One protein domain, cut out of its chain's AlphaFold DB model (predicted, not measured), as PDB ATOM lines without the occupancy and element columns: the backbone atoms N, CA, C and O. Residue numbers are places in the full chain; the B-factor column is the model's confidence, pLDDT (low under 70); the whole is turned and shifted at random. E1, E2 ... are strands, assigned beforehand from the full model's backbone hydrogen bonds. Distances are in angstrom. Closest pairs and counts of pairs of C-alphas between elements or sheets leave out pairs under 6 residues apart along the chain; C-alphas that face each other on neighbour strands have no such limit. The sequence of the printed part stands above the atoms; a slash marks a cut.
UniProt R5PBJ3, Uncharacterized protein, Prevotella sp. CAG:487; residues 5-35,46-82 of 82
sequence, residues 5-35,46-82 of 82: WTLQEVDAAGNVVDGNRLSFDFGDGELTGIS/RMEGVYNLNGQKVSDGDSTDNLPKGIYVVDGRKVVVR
ATOM      1  N   TRP A   5     -28.959 -31.044  50.040       87.75
ATOM      2  CA  TRP A   5     -28.560 -30.923  51.438       87.75
ATOM      3  C   TRP A   5     -28.685 -29.467  51.866       87.75
ATOM      4  O   TRP A   5     -28.230 -28.563  51.164       87.75
ATOM      5  N   THR A   6     -29.296 -29.235  53.026       86.56
ATOM      6  CA  THR A   6     -29.407 -27.896  53.613       86.56
ATOM      7  C   THR A   6     -28.794 -27.883  55.005       86.56
ATOM      8  O   THR A   6     -29.046 -28.768  55.820       86.56
ATOM      9  N   LEU A   7     -27.965 -26.877  55.261       90.88
ATOM     10  CA  LEU A   7     -27.480 -26.517  56.584       90.88
ATOM     11  C   LEU A   7     -28.172 -25.217  56.982       90.88
ATOM     12  O   LEU A   7     -28.195 -24.251  56.216       90.88
ATOM     13  N   GLN A   8     -28.752 -25.210  58.172       91.62
ATOM     14  CA  GLN A   8     -29.424 -24.049  58.733       91.62
ATOM     15  C   GLN A   8     -29.014 -23.903  60.192       91.62
ATOM     16  O   GLN A   8     -28.838 -24.901  60.896       91.62
ATOM     17  N   GLU A   9     -28.856 -22.663  60.630       92.88
ATOM     18  CA  GLU A   9     -28.654 -22.365  62.038       92.88
ATOM     19  C   GLU A   9     -29.955 -22.610  62.811       92.88
ATOM     20  O   GLU A   9     -31.049 -22.275  62.346       92.88
ATOM     21  N   VAL A  10     -29.826 -23.220  63.988       92.38
ATOM     22  CA  VAL A  10     -30.928 -23.405  64.928       92.38
ATOM     23  C   VAL A  10     -30.555 -22.813  66.278       92.38
ATOM     24  O   VAL A  10     -29.397 -22.879  66.691       92.38
ATOM     25  N   ASP A  11     -31.533 -22.231  66.963       91.00
ATOM     26  CA  ASP A  11     -31.357 -21.759  68.330       91.00
ATOM     27  C   ASP A  11     -31.250 -22.936  69.323       91.00
ATOM     28  O   ASP A  11     -31.389 -24.111  68.974       91.00
ATOM     29  N   ALA A  12     -31.017 -22.627  70.601       92.56
ATOM     30  CA  ALA A  12     -30.918 -23.641  71.653       92.56
ATOM     31  C   ALA A  12     -32.218 -24.451  71.866       92.56
ATOM     32  O   ALA A  12     -32.178 -25.510  72.490       92.56
ATOM     33  N   ALA A  13     -33.357 -23.963  71.368       93.56
ATOM     34  CA  ALA A  13     -34.643 -24.651  71.386       93.56
ATOM     35  C   ALA A  13     -34.916 -25.436  70.085       93.56
ATOM     36  O   ALA A  13     -35.940 -26.110  69.986       93.56
ATOM     37  N   GLY A  14     -33.997 -25.397  69.114       89.69
ATOM     38  CA  GLY A  14     -34.105 -26.082  67.829       89.69
ATOM     39  C   GLY A  14     -34.907 -25.321  66.769       89.69
ATOM     40  O   GLY A  14     -35.172 -25.885  65.706       89.69
ATOM     41  N   ASN A  15     -35.296 -24.067  67.018       91.75
ATOM     42  CA  ASN A  15     -35.987 -23.255  66.018       91.75
ATOM     43  C   ASN A  15     -34.994 -22.727  64.991       91.75
ATOM     44  O   ASN A  15     -33.877 -22.351  65.337       91.75
ATOM     45  N   VAL A  16     -35.415 -22.657  63.730       90.06
ATOM     46  CA  VAL A  16     -34.579 -22.116  62.655       90.06
ATOM     47  C   VAL A  16     -34.368 -20.624  62.868       90.06
ATOM     48  O   VAL A  16     -35.330 -19.879  63.045       90.06
ATOM     49  N   VAL A  17     -33.110 -20.201  62.827       89.88
ATOM     50  CA  VAL A  17     -32.748 -18.786  62.840       89.88
ATOM     51  C   VAL A  17     -32.843 -18.251  61.411       89.88
ATOM     52  O   VAL A  17     -32.220 -18.788  60.493       89.88
ATOM     53  N   ASP A  18     -33.630 -17.196  61.209       81.75
ATOM     54  CA  ASP A  18     -33.765 -16.555  59.900       81.75
ATOM     55  C   ASP A  18     -32.464 -15.843  59.503       81.75
ATOM     56  O   ASP A  18     -31.946 -14.996  60.231       81.75
ATOM     57  N   GLY A  19     -31.938 -16.179  58.322       78.25
ATOM     58  CA  GLY A  19     -30.734 -15.568  57.756       78.25
ATOM     59  C   GLY A  19     -29.799 -16.593  57.119       78.25
ATOM     60  O   GLY A  19     -29.755 -16.718  55.896       78.25
ATOM     61  N   ASN A  20     -29.059 -17.345  57.936       75.62
ATOM     62  CA  ASN A  20     -27.985 -18.216  57.458       75.62
ATOM     63  C   ASN A  20     -28.500 -19.605  57.051       75.62
ATOM     64  O   ASN A  20     -28.568 -20.538  57.855       75.62
ATOM     65  N   ARG A  21     -28.825 -19.751  55.763       84.88
ATOM     66  CA  ARG A  21     -29.112 -21.041  55.122       84.88
ATOM     67  C   ARG A  21     -28.086 -21.302  54.027       84.88
ATOM     68  O   ARG A  21     -27.934 -20.493  53.117       84.88
ATOM     69  N   LEU A  22     -27.419 -22.448  54.099       85.06
ATOM     70  CA  LEU A  22     -26.524 -22.930  53.055       85.06
ATOM     71  C   LEU A  22     -27.137 -24.168  52.408       85.06
ATOM     72  O   LEU A  22     -27.419 -25.155  53.086       85.06
ATOM     73  N   SER A  23     -27.354 -24.115  51.098       84.12
ATOM     74  CA  SER A  23     -27.879 -25.230  50.313       84.12
ATOM     75  C   SER A  23     -26.840 -25.717  49.314       84.12
ATOM     76  O   SER A  23     -26.284 -24.910  48.570       84.12
ATOM     77  N   PHE A  24     -26.636 -27.031  49.261       82.44
ATOM     78  CA  PHE A  24     -25.871 -27.699  48.216       82.44
ATOM     79  C   PHE A  24     -26.812 -28.591  47.410       82.44
ATOM     80  O   PHE A  24     -27.532 -29.418  47.975       82.44
ATOM     81  N   ASP A  25     -26.789 -28.409  46.096       79.38
ATOM     82  CA  ASP A  25     -27.506 -29.238  45.138       79.38
ATOM     83  C   ASP A  25     -26.491 -29.957  44.247       79.38
ATOM     84  O   ASP A  25     -25.519 -29.355  43.791       79.38
ATOM     85  N   PHE A  26     -26.702 -31.254  44.038       70.38
ATOM     86  CA  PHE A  26     -25.836 -32.086  43.200       70.38
ATOM     87  C   PHE A  26     -26.466 -32.413  41.834       70.38
ATOM     88  O   PHE A  26     -25.940 -33.261  41.115       70.38
ATOM     89  N   GLY A  27     -27.558 -31.734  41.464       64.94
ATOM     90  CA  GLY A  27     -28.222 -31.845  40.170       64.94
ATOM     91  C   GLY A  27     -28.785 -33.229  39.835       64.94
ATOM     92  O   GLY A  27     -28.627 -34.217  40.556       64.94
ATOM     93  N   ASP A  28     -29.445 -33.306  38.680       65.00
ATOM     94  CA  ASP A  28     -30.154 -34.492  38.184       65.00
ATOM     95  C   ASP A  28     -29.254 -35.500  37.455       65.00
ATOM     96  O   ASP A  28     -29.723 -36.294  36.641       65.00
ATOM     97  N   GLY A  29     -27.955 -35.511  37.753       51.72
ATOM     98  CA  GLY A  29     -27.037 -36.458  37.129       51.72
ATOM     99  C   GLY A  29     -26.757 -36.165  35.656       51.72
ATOM    100  O   GLY A  29     -26.462 -37.092  34.901       51.72
ATOM    101  N   GLU A  30     -26.793 -34.897  35.234       50.16
ATOM    102  CA  GLU A  30     -26.093 -34.517  34.011       50.16
ATOM    103  C   GLU A  30     -24.611 -34.842  34.199       50.16
ATOM    104  O   GLU A  30     -23.860 -34.150  34.886       50.16
ATOM    105  N   LEU A  31     -24.205 -35.961  33.598       49.97
ATOM    106  CA  LEU A  31     -22.829 -36.251  33.232       49.97
ATOM    107  C   LEU A  31     -22.284 -35.017  32.525       49.97
ATOM    108  O   LEU A  31     -22.517 -34.896  31.327       49.97
ATOM    109  N   THR A  32     -21.619 -34.123  33.264       56.81
ATOM    110  CA  THR A  32     -20.763 -33.033  32.769       56.81
ATOM    111  C   THR A  32     -21.057 -32.692  31.305       56.81
ATOM    112  O   THR A  32     -20.309 -33.054  30.381       56.81
ATOM    113  N   GLY A  33     -22.243 -32.110  31.097       49.88
ATOM    114  CA  GLY A  33     -22.810 -31.795  29.794       49.88
ATOM    115  C   GLY A  33     -22.090 -30.596  29.210       49.88
ATOM    116  O   GLY A  33     -22.624 -29.497  29.172       49.88
ATOM    117  N   ILE A  34     -20.835 -30.786  28.818       59.06
ATOM    118  CA  ILE A  34     -20.086 -29.782  28.077       59.06
ATOM    119  C   ILE A  34     -20.658 -29.785  26.660       59.06
ATOM    120  O   ILE A  34     -20.324 -30.657  25.857       59.06
ATOM    121  N   SER A  35     -21.577 -28.858  26.394       53.66
ATOM    122  CA  SER A  35     -22.198 -28.665  25.082       53.66
ATOM    123  C   SER A  35     -21.255 -27.995  24.086       53.66
ATOM    124  O   SER A  35     -21.395 -28.221  22.888       53.66
ATOM    125  N   ARG A  46      -2.590 -28.399  27.617       64.62
ATOM    126  CA  ARG A  46      -3.052 -29.762  27.906       64.62
ATOM    127  C   ARG A  46      -2.788 -30.060  29.379       64.62
ATOM    128  O   ARG A  46      -1.646 -29.998  29.823       64.62
ATOM    129  N   MET A  47      -3.840 -30.358  30.139       70.44
ATOM    130  CA  MET A  47      -3.675 -30.944  31.468       70.44
ATOM    131  C   MET A  47      -3.187 -32.378  31.295       70.44
ATOM    132  O   MET A  47      -3.976 -33.236  30.908       70.44
ATOM    133  N   GLU A  48      -1.908 -32.619  31.571       85.38
ATOM    134  CA  GLU A  48      -1.333 -33.962  31.528       85.38
ATOM    135  C   GLU A  48      -1.987 -34.872  32.578       85.38
ATOM    136  O   GLU A  48      -2.274 -34.467  33.719       85.38
ATOM    137  N   GLY A  49      -2.219 -36.120  32.181       92.00
ATOM    138  CA  GLY A  49      -2.738 -37.172  33.043       92.00
ATOM    139  C   GLY A  49      -4.086 -37.737  32.602       92.00
ATOM    140  O   GLY A  49      -4.790 -37.187  31.749       92.00
ATOM    141  N   VAL A  50      -4.470 -38.828  33.261       94.88
ATOM    142  CA  VAL A  50      -5.795 -39.438  33.133       94.88
ATOM    143  C   VAL A  50      -6.622 -39.129  34.370       94.88
ATOM    144  O   VAL A  50      -6.166 -39.340  35.492       94.88
ATOM    145  N   TYR A  51      -7.857 -38.681  34.170       94.19
ATOM    146  CA  TYR A  51      -8.798 -38.354  35.236       94.19
ATOM    147  C   TYR A  51     -10.063 -39.200  35.099       94.19
ATOM    148  O   TYR A  51     -10.587 -39.380  33.997       94.19
ATOM    149  N   ASN A  52     -10.570 -39.731  36.211       94.00
ATOM    150  CA  ASN A  52     -11.892 -40.359  36.228       94.00
ATOM    151  C   ASN A  52     -13.009 -39.293  36.208       94.00
ATOM    152  O   ASN A  52     -12.746 -38.098  36.350       94.00
ATOM    153  N   LEU A  53     -14.273 -39.708  36.057       90.25
ATOM    154  CA  LEU A  53     -15.412 -38.773  35.998       90.25
ATOM    155  C   LEU A  53     -15.632 -37.949  37.278       90.25
ATOM    156  O   LEU A  53     -16.299 -36.922  37.219       90.25
ATOM    157  N   ASN A  54     -15.045 -38.361  38.403       86.88
ATOM    158  CA  ASN A  54     -15.068 -37.595  39.649       86.88
ATOM    159  C   ASN A  54     -13.971 -36.512  39.693       86.88
ATOM    160  O   ASN A  54     -13.796 -35.868  40.723       86.88
ATOM    161  N   GLY A  55     -13.188 -36.341  38.620       88.31
ATOM    162  CA  GLY A  55     -12.079 -35.385  38.551       88.31
ATOM    163  C   GLY A  55     -10.812 -35.835  39.285       88.31
ATOM    164  O   GLY A  55      -9.894 -35.038  39.459       88.31
ATOM    165  N   GLN A  56     -10.729 -37.095  39.722       92.19
ATOM    166  CA  GLN A  56      -9.542 -37.625  40.400       92.19
ATOM    167  C   GLN A  56      -8.501 -38.056  39.365       92.19
ATOM    168  O   GLN A  56      -8.831 -38.814  38.449       92.19
ATOM    169  N   LYS A  57      -7.246 -37.622  39.532       93.12
ATOM    170  CA  LYS A  57      -6.120 -38.075  38.703       93.12
ATOM    171  C   LYS A  57      -5.785 -39.532  39.041       93.12
ATOM    172  O   LYS A  57      -5.570 -39.856  40.206       93.12
ATOM    173  N   VAL A  58      -5.755 -40.397  38.032       95.31
ATOM    174  CA  VAL A  58      -5.485 -41.843  38.161       95.31
ATOM    175  C   VAL A  58      -4.217 -42.290  37.428       95.31
ATOM    176  O   VAL A  58      -3.758 -43.406  37.646       95.31
ATOM    177  N   SER A  59      -3.646 -41.433  36.581       95.12
ATOM    178  CA  SER A  59      -2.362 -41.655  35.911       95.12
ATOM    179  C   SER A  59      -1.687 -40.316  35.629       95.12
ATOM    180  O   SER A  59      -2.371 -39.336  35.321       95.12
ATOM    181  N   ASP A  60      -0.360 -40.271  35.742       90.88
ATOM    182  CA  ASP A  60       0.433 -39.080  35.426       90.88
ATOM    183  C   ASP A  60       0.635 -38.869  33.921       90.88
ATOM    184  O   ASP A  60       0.785 -37.724  33.505       90.88
ATOM    185  N   GLY A  61       0.592 -39.944  33.124       90.38
ATOM    186  CA  GLY A  61       0.663 -39.904  31.660       90.38
ATOM    187  C   GLY A  61      -0.706 -40.065  30.992       90.38
ATOM    188  O   GLY A  61      -1.742 -39.850  31.614       90.38
ATOM    189  N   ASP A  62      -0.716 -40.493  29.732       92.12
ATOM    190  CA  ASP A  62      -1.925 -40.684  28.917       92.12
ATOM    191  C   ASP A  62      -2.426 -42.141  28.868       92.12
ATOM    192  O   ASP A  62      -3.498 -42.420  28.322       92.12
ATOM    193  N   SER A  63      -1.670 -43.082  29.447       93.50
ATOM    194  CA  SER A  63      -2.025 -44.502  29.427       93.50
ATOM    195  C   SER A  63      -3.311 -44.772  30.206       93.50
ATOM    196  O   SER A  63      -3.491 -44.351  31.353       93.50
ATOM    197  N   THR A  64      -4.182 -45.545  29.565       95.25
ATOM    198  CA  THR A  64      -5.414 -46.090  30.143       95.25
ATOM    199  C   THR A  64      -5.302 -47.590  30.421       95.25
ATOM    200  O   THR A  64      -6.293 -48.250  30.743       95.25
ATOM    201  N   ASP A  65      -4.090 -48.140  30.320       94.00
ATOM    202  CA  ASP A  65      -3.844 -49.562  30.506       94.00
ATOM    203  C   ASP A  65      -4.145 -49.959  31.951       94.00
ATOM    204  O   ASP A  65      -3.715 -49.312  32.906       94.00
ATOM    205  N   ASN A  66      -4.862 -51.071  32.114       93.44
ATOM    206  CA  ASN A  66      -5.303 -51.606  33.408       93.44
ATOM    207  C   ASN A  66      -6.349 -50.755  34.148       93.44
ATOM    208  O   ASN A  66      -6.715 -51.095  35.276       93.44
ATOM    209  N   LEU A  67      -6.876 -49.693  33.532       95.69
ATOM    210  CA  LEU A  67      -8.040 -49.005  34.074       95.69
ATOM    211  C   LEU A  67      -9.305 -49.858  33.864       95.69
ATOM    212  O   LEU A  67      -9.456 -50.503  32.823       95.69
ATOM    213  N   PRO A  68     -10.234 -49.885  34.836       96.94
ATOM    214  CA  PRO A  68     -11.544 -50.492  34.639       96.94
ATOM    215  C   PRO A  68     -12.293 -49.883  33.446       96.94
ATOM    216  O   PRO A  68     -12.072 -48.735  33.062       96.94
ATOM    217  N   LYS A  69     -13.245 -50.636  32.887       96.31
ATOM    218  CA  LYS A  69     -14.122 -50.132  31.822       96.31
ATOM    219  C   LYS A  69     -14.888 -48.903  32.308       96.31
ATOM    220  O   LYS A  69     -15.486 -48.933  33.383       96.31
ATOM    221  N   GLY A  70     -14.898 -47.845  31.507       94.44
ATOM    222  CA  GLY A  70     -15.482 -46.570  31.911       94.44
ATOM    223  C   GLY A  70     -15.095 -45.407  31.004       94.44
ATOM    224  O   GLY A  70     -14.455 -45.589  29.966       94.44
ATOM    225  N   ILE A  71     -15.512 -44.205  31.403       95.00
ATOM    226  CA  ILE A  71     -15.180 -42.947  30.727       95.00
ATOM    227  C   ILE A  71     -14.098 -42.232  31.535       95.00
ATOM    228  O   ILE A  71     -14.215 -42.094  32.754       95.00
ATOM    229  N   TYR A  72     -13.081 -41.744  30.835       94.25
ATOM    230  CA  TYR A  72     -11.956 -41.002  31.394       94.25
ATOM    231  C   TYR A  72     -11.724 -39.705  30.623       94.25
ATOM    232  O   TYR A  72     -12.156 -39.570  29.478       94.25
ATOM    233  N   VAL A  73     -11.027 -38.759  31.244       92.94
ATOM    234  CA  VAL A  73     -10.473 -37.575  30.580       92.94
ATOM    235  C   VAL A  73      -8.965 -37.773  30.447       92.94
ATOM    236  O   VAL A  73      -8.289 -37.910  31.462       92.94
ATOM    237  N   VAL A  74      -8.453 -37.802  29.218       92.31
ATOM    238  CA  VAL A  74      -7.028 -37.951  28.877       92.31
ATOM    239  C   VAL A  74      -6.596 -36.712  28.104       92.31
ATOM    240  O   VAL A  74      -7.163 -36.426  27.047       92.31
ATOM    241  N   ASP A  75      -5.649 -35.942  28.639       84.31
ATOM    242  CA  ASP A  75      -5.194 -34.672  28.051       84.31
ATOM    243  C   ASP A  75      -6.352 -33.735  27.657       84.31
ATOM    244  O   ASP A  75      -6.389 -33.162  26.563       84.31
ATOM    245  N   GLY A  76      -7.362 -33.646  28.528       80.00
ATOM    246  CA  GLY A  76      -8.565 -32.839  28.305       80.00
ATOM    247  C   GLY A  76      -9.609 -33.442  27.352       80.00
ATOM    248  O   GLY A  76     -10.602 -32.784  27.055       80.00
ATOM    249  N   ARG A  77      -9.441 -34.684  26.876       84.31
ATOM    250  CA  ARG A  77     -10.375 -35.352  25.948       84.31
ATOM    251  C   ARG A  77     -11.069 -36.549  26.586       84.31
ATOM    252  O   ARG A  77     -10.436 -37.345  27.271       84.31
ATOM    253  N   LYS A  78     -12.370 -36.716  26.324       89.81
ATOM    254  CA  LYS A  78     -13.140 -37.886  26.781       89.81
ATOM    255  C   LYS A  78     -12.688 -39.150  26.025       89.81
ATOM    256  O   LYS A  78     -12.691 -39.160  24.797       89.81
ATOM    257  N   VAL A  79     -12.340 -40.214  26.750       92.88
ATOM    258  CA  VAL A  79     -11.898 -41.522  26.229       92.88
ATOM    259  C   VAL A  79     -12.717 -42.640  26.875       92.88
ATOM    260  O   VAL A  79     -13.049 -42.570  28.057       92.88
ATOM    261  N   VAL A  80     -13.049 -43.676  26.100       95.00
ATOM    262  CA  VAL A  80     -13.786 -44.860  26.572       95.00
ATOM    263  C   VAL A  80     -12.838 -46.050  26.664       95.00
ATOM    264  O   VAL A  80     -12.322 -46.499  25.640       95.00
ATOM    265  N   VAL A  81     -12.668 -46.596  27.869       95.75
ATOM    266  CA  VAL A  81     -11.963 -47.865  28.112       95.75
ATOM    267  C   VAL A  81     -12.977 -49.006  28.023       95.75
ATOM    268  O   VAL A  81     -14.034 -48.946  28.659       95.75
ATOM    269  N   ARG A  82     -12.689 -50.014  27.190       92.56
ATOM    270  CA  ARG A  82     -13.636 -51.070  26.783       92.56
ATOM    271  C   ARG A  82     -13.327 -52.448  27.341       92.56
ATOM    272  O   ARG A  82     -12.179 -52.722  27.728       92.56
TER     273      ARG A  82
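What this domain is: This is residues 5 to 35 and 46 to 82 of the 82 residues of an uncharacterized protein of Prevotella sp. CAG:487 (UniProt R5PBJ3). A long two-strand hairpin, E1 and E2, makes one end, and a small twisted sheet of two hairpins, E3 with E4 and E5 with E6, makes the other; residues 26 to 35 run on from the first hairpin, up to a cut. The printed part has 68 residues, no named helix and six strands, E1 to E6 in chain order. The small sheet has the order E4, E3, E5, E6, and both sheets are antiparallel. The class is all strand, though under half of the residues, 32 of 68, are in named elements. The whole is extended, with a radius of gyration of the C-alphas of 19.7 A and spans of 57 by 25 by 23 A.

Where its parts are: Find C-alpha 5 at (-28.560, -30.923, 51.438); from there E1 runs 15.6 A to residue 10. E2, residues 16 to 25, covers 20.2 A and bends by 93 degrees at residue 19. Past the cut, find E3 at residues 50 to 52, 6.9 A, and E4 at 57 to 59, 5.9 A. E5, residues 70 to 74, is 12.4 A long; E6, residues 77 to 81, is 12.8 A and ends at C-alpha 81, (-11.963, -47.865, 28.112).

How they stand to each other: In the hairpin of E1 and E2, look for N 7 and O 22, 2.8 A apart. In the other sheet, only just strongly twisted with C-alphas up to 4.0 A off its best plane, E4 and E6 are the edge strands. Within hydrogen-bond range are N 58 and O 50, 2.8 A, between the neighbours E4 and E3; N 51 and O 73, 2.8 A, between E3 and E5; and N 72 and O 79, 2.9 A, between E5 and E6. E1 is apart from E3, E4, E5 and E6.

The domain as a whole: The farthest C-alphas, of Ala 13 and Asp 65, are 56.9 A apart. Residues 36 to 45 are not printed, and C-alphas 35 and 46 are 19.4 A apart across the cut. Of the links that are printed whole, none is long. Confidence is under 70 at residues 27 to 35 and 46.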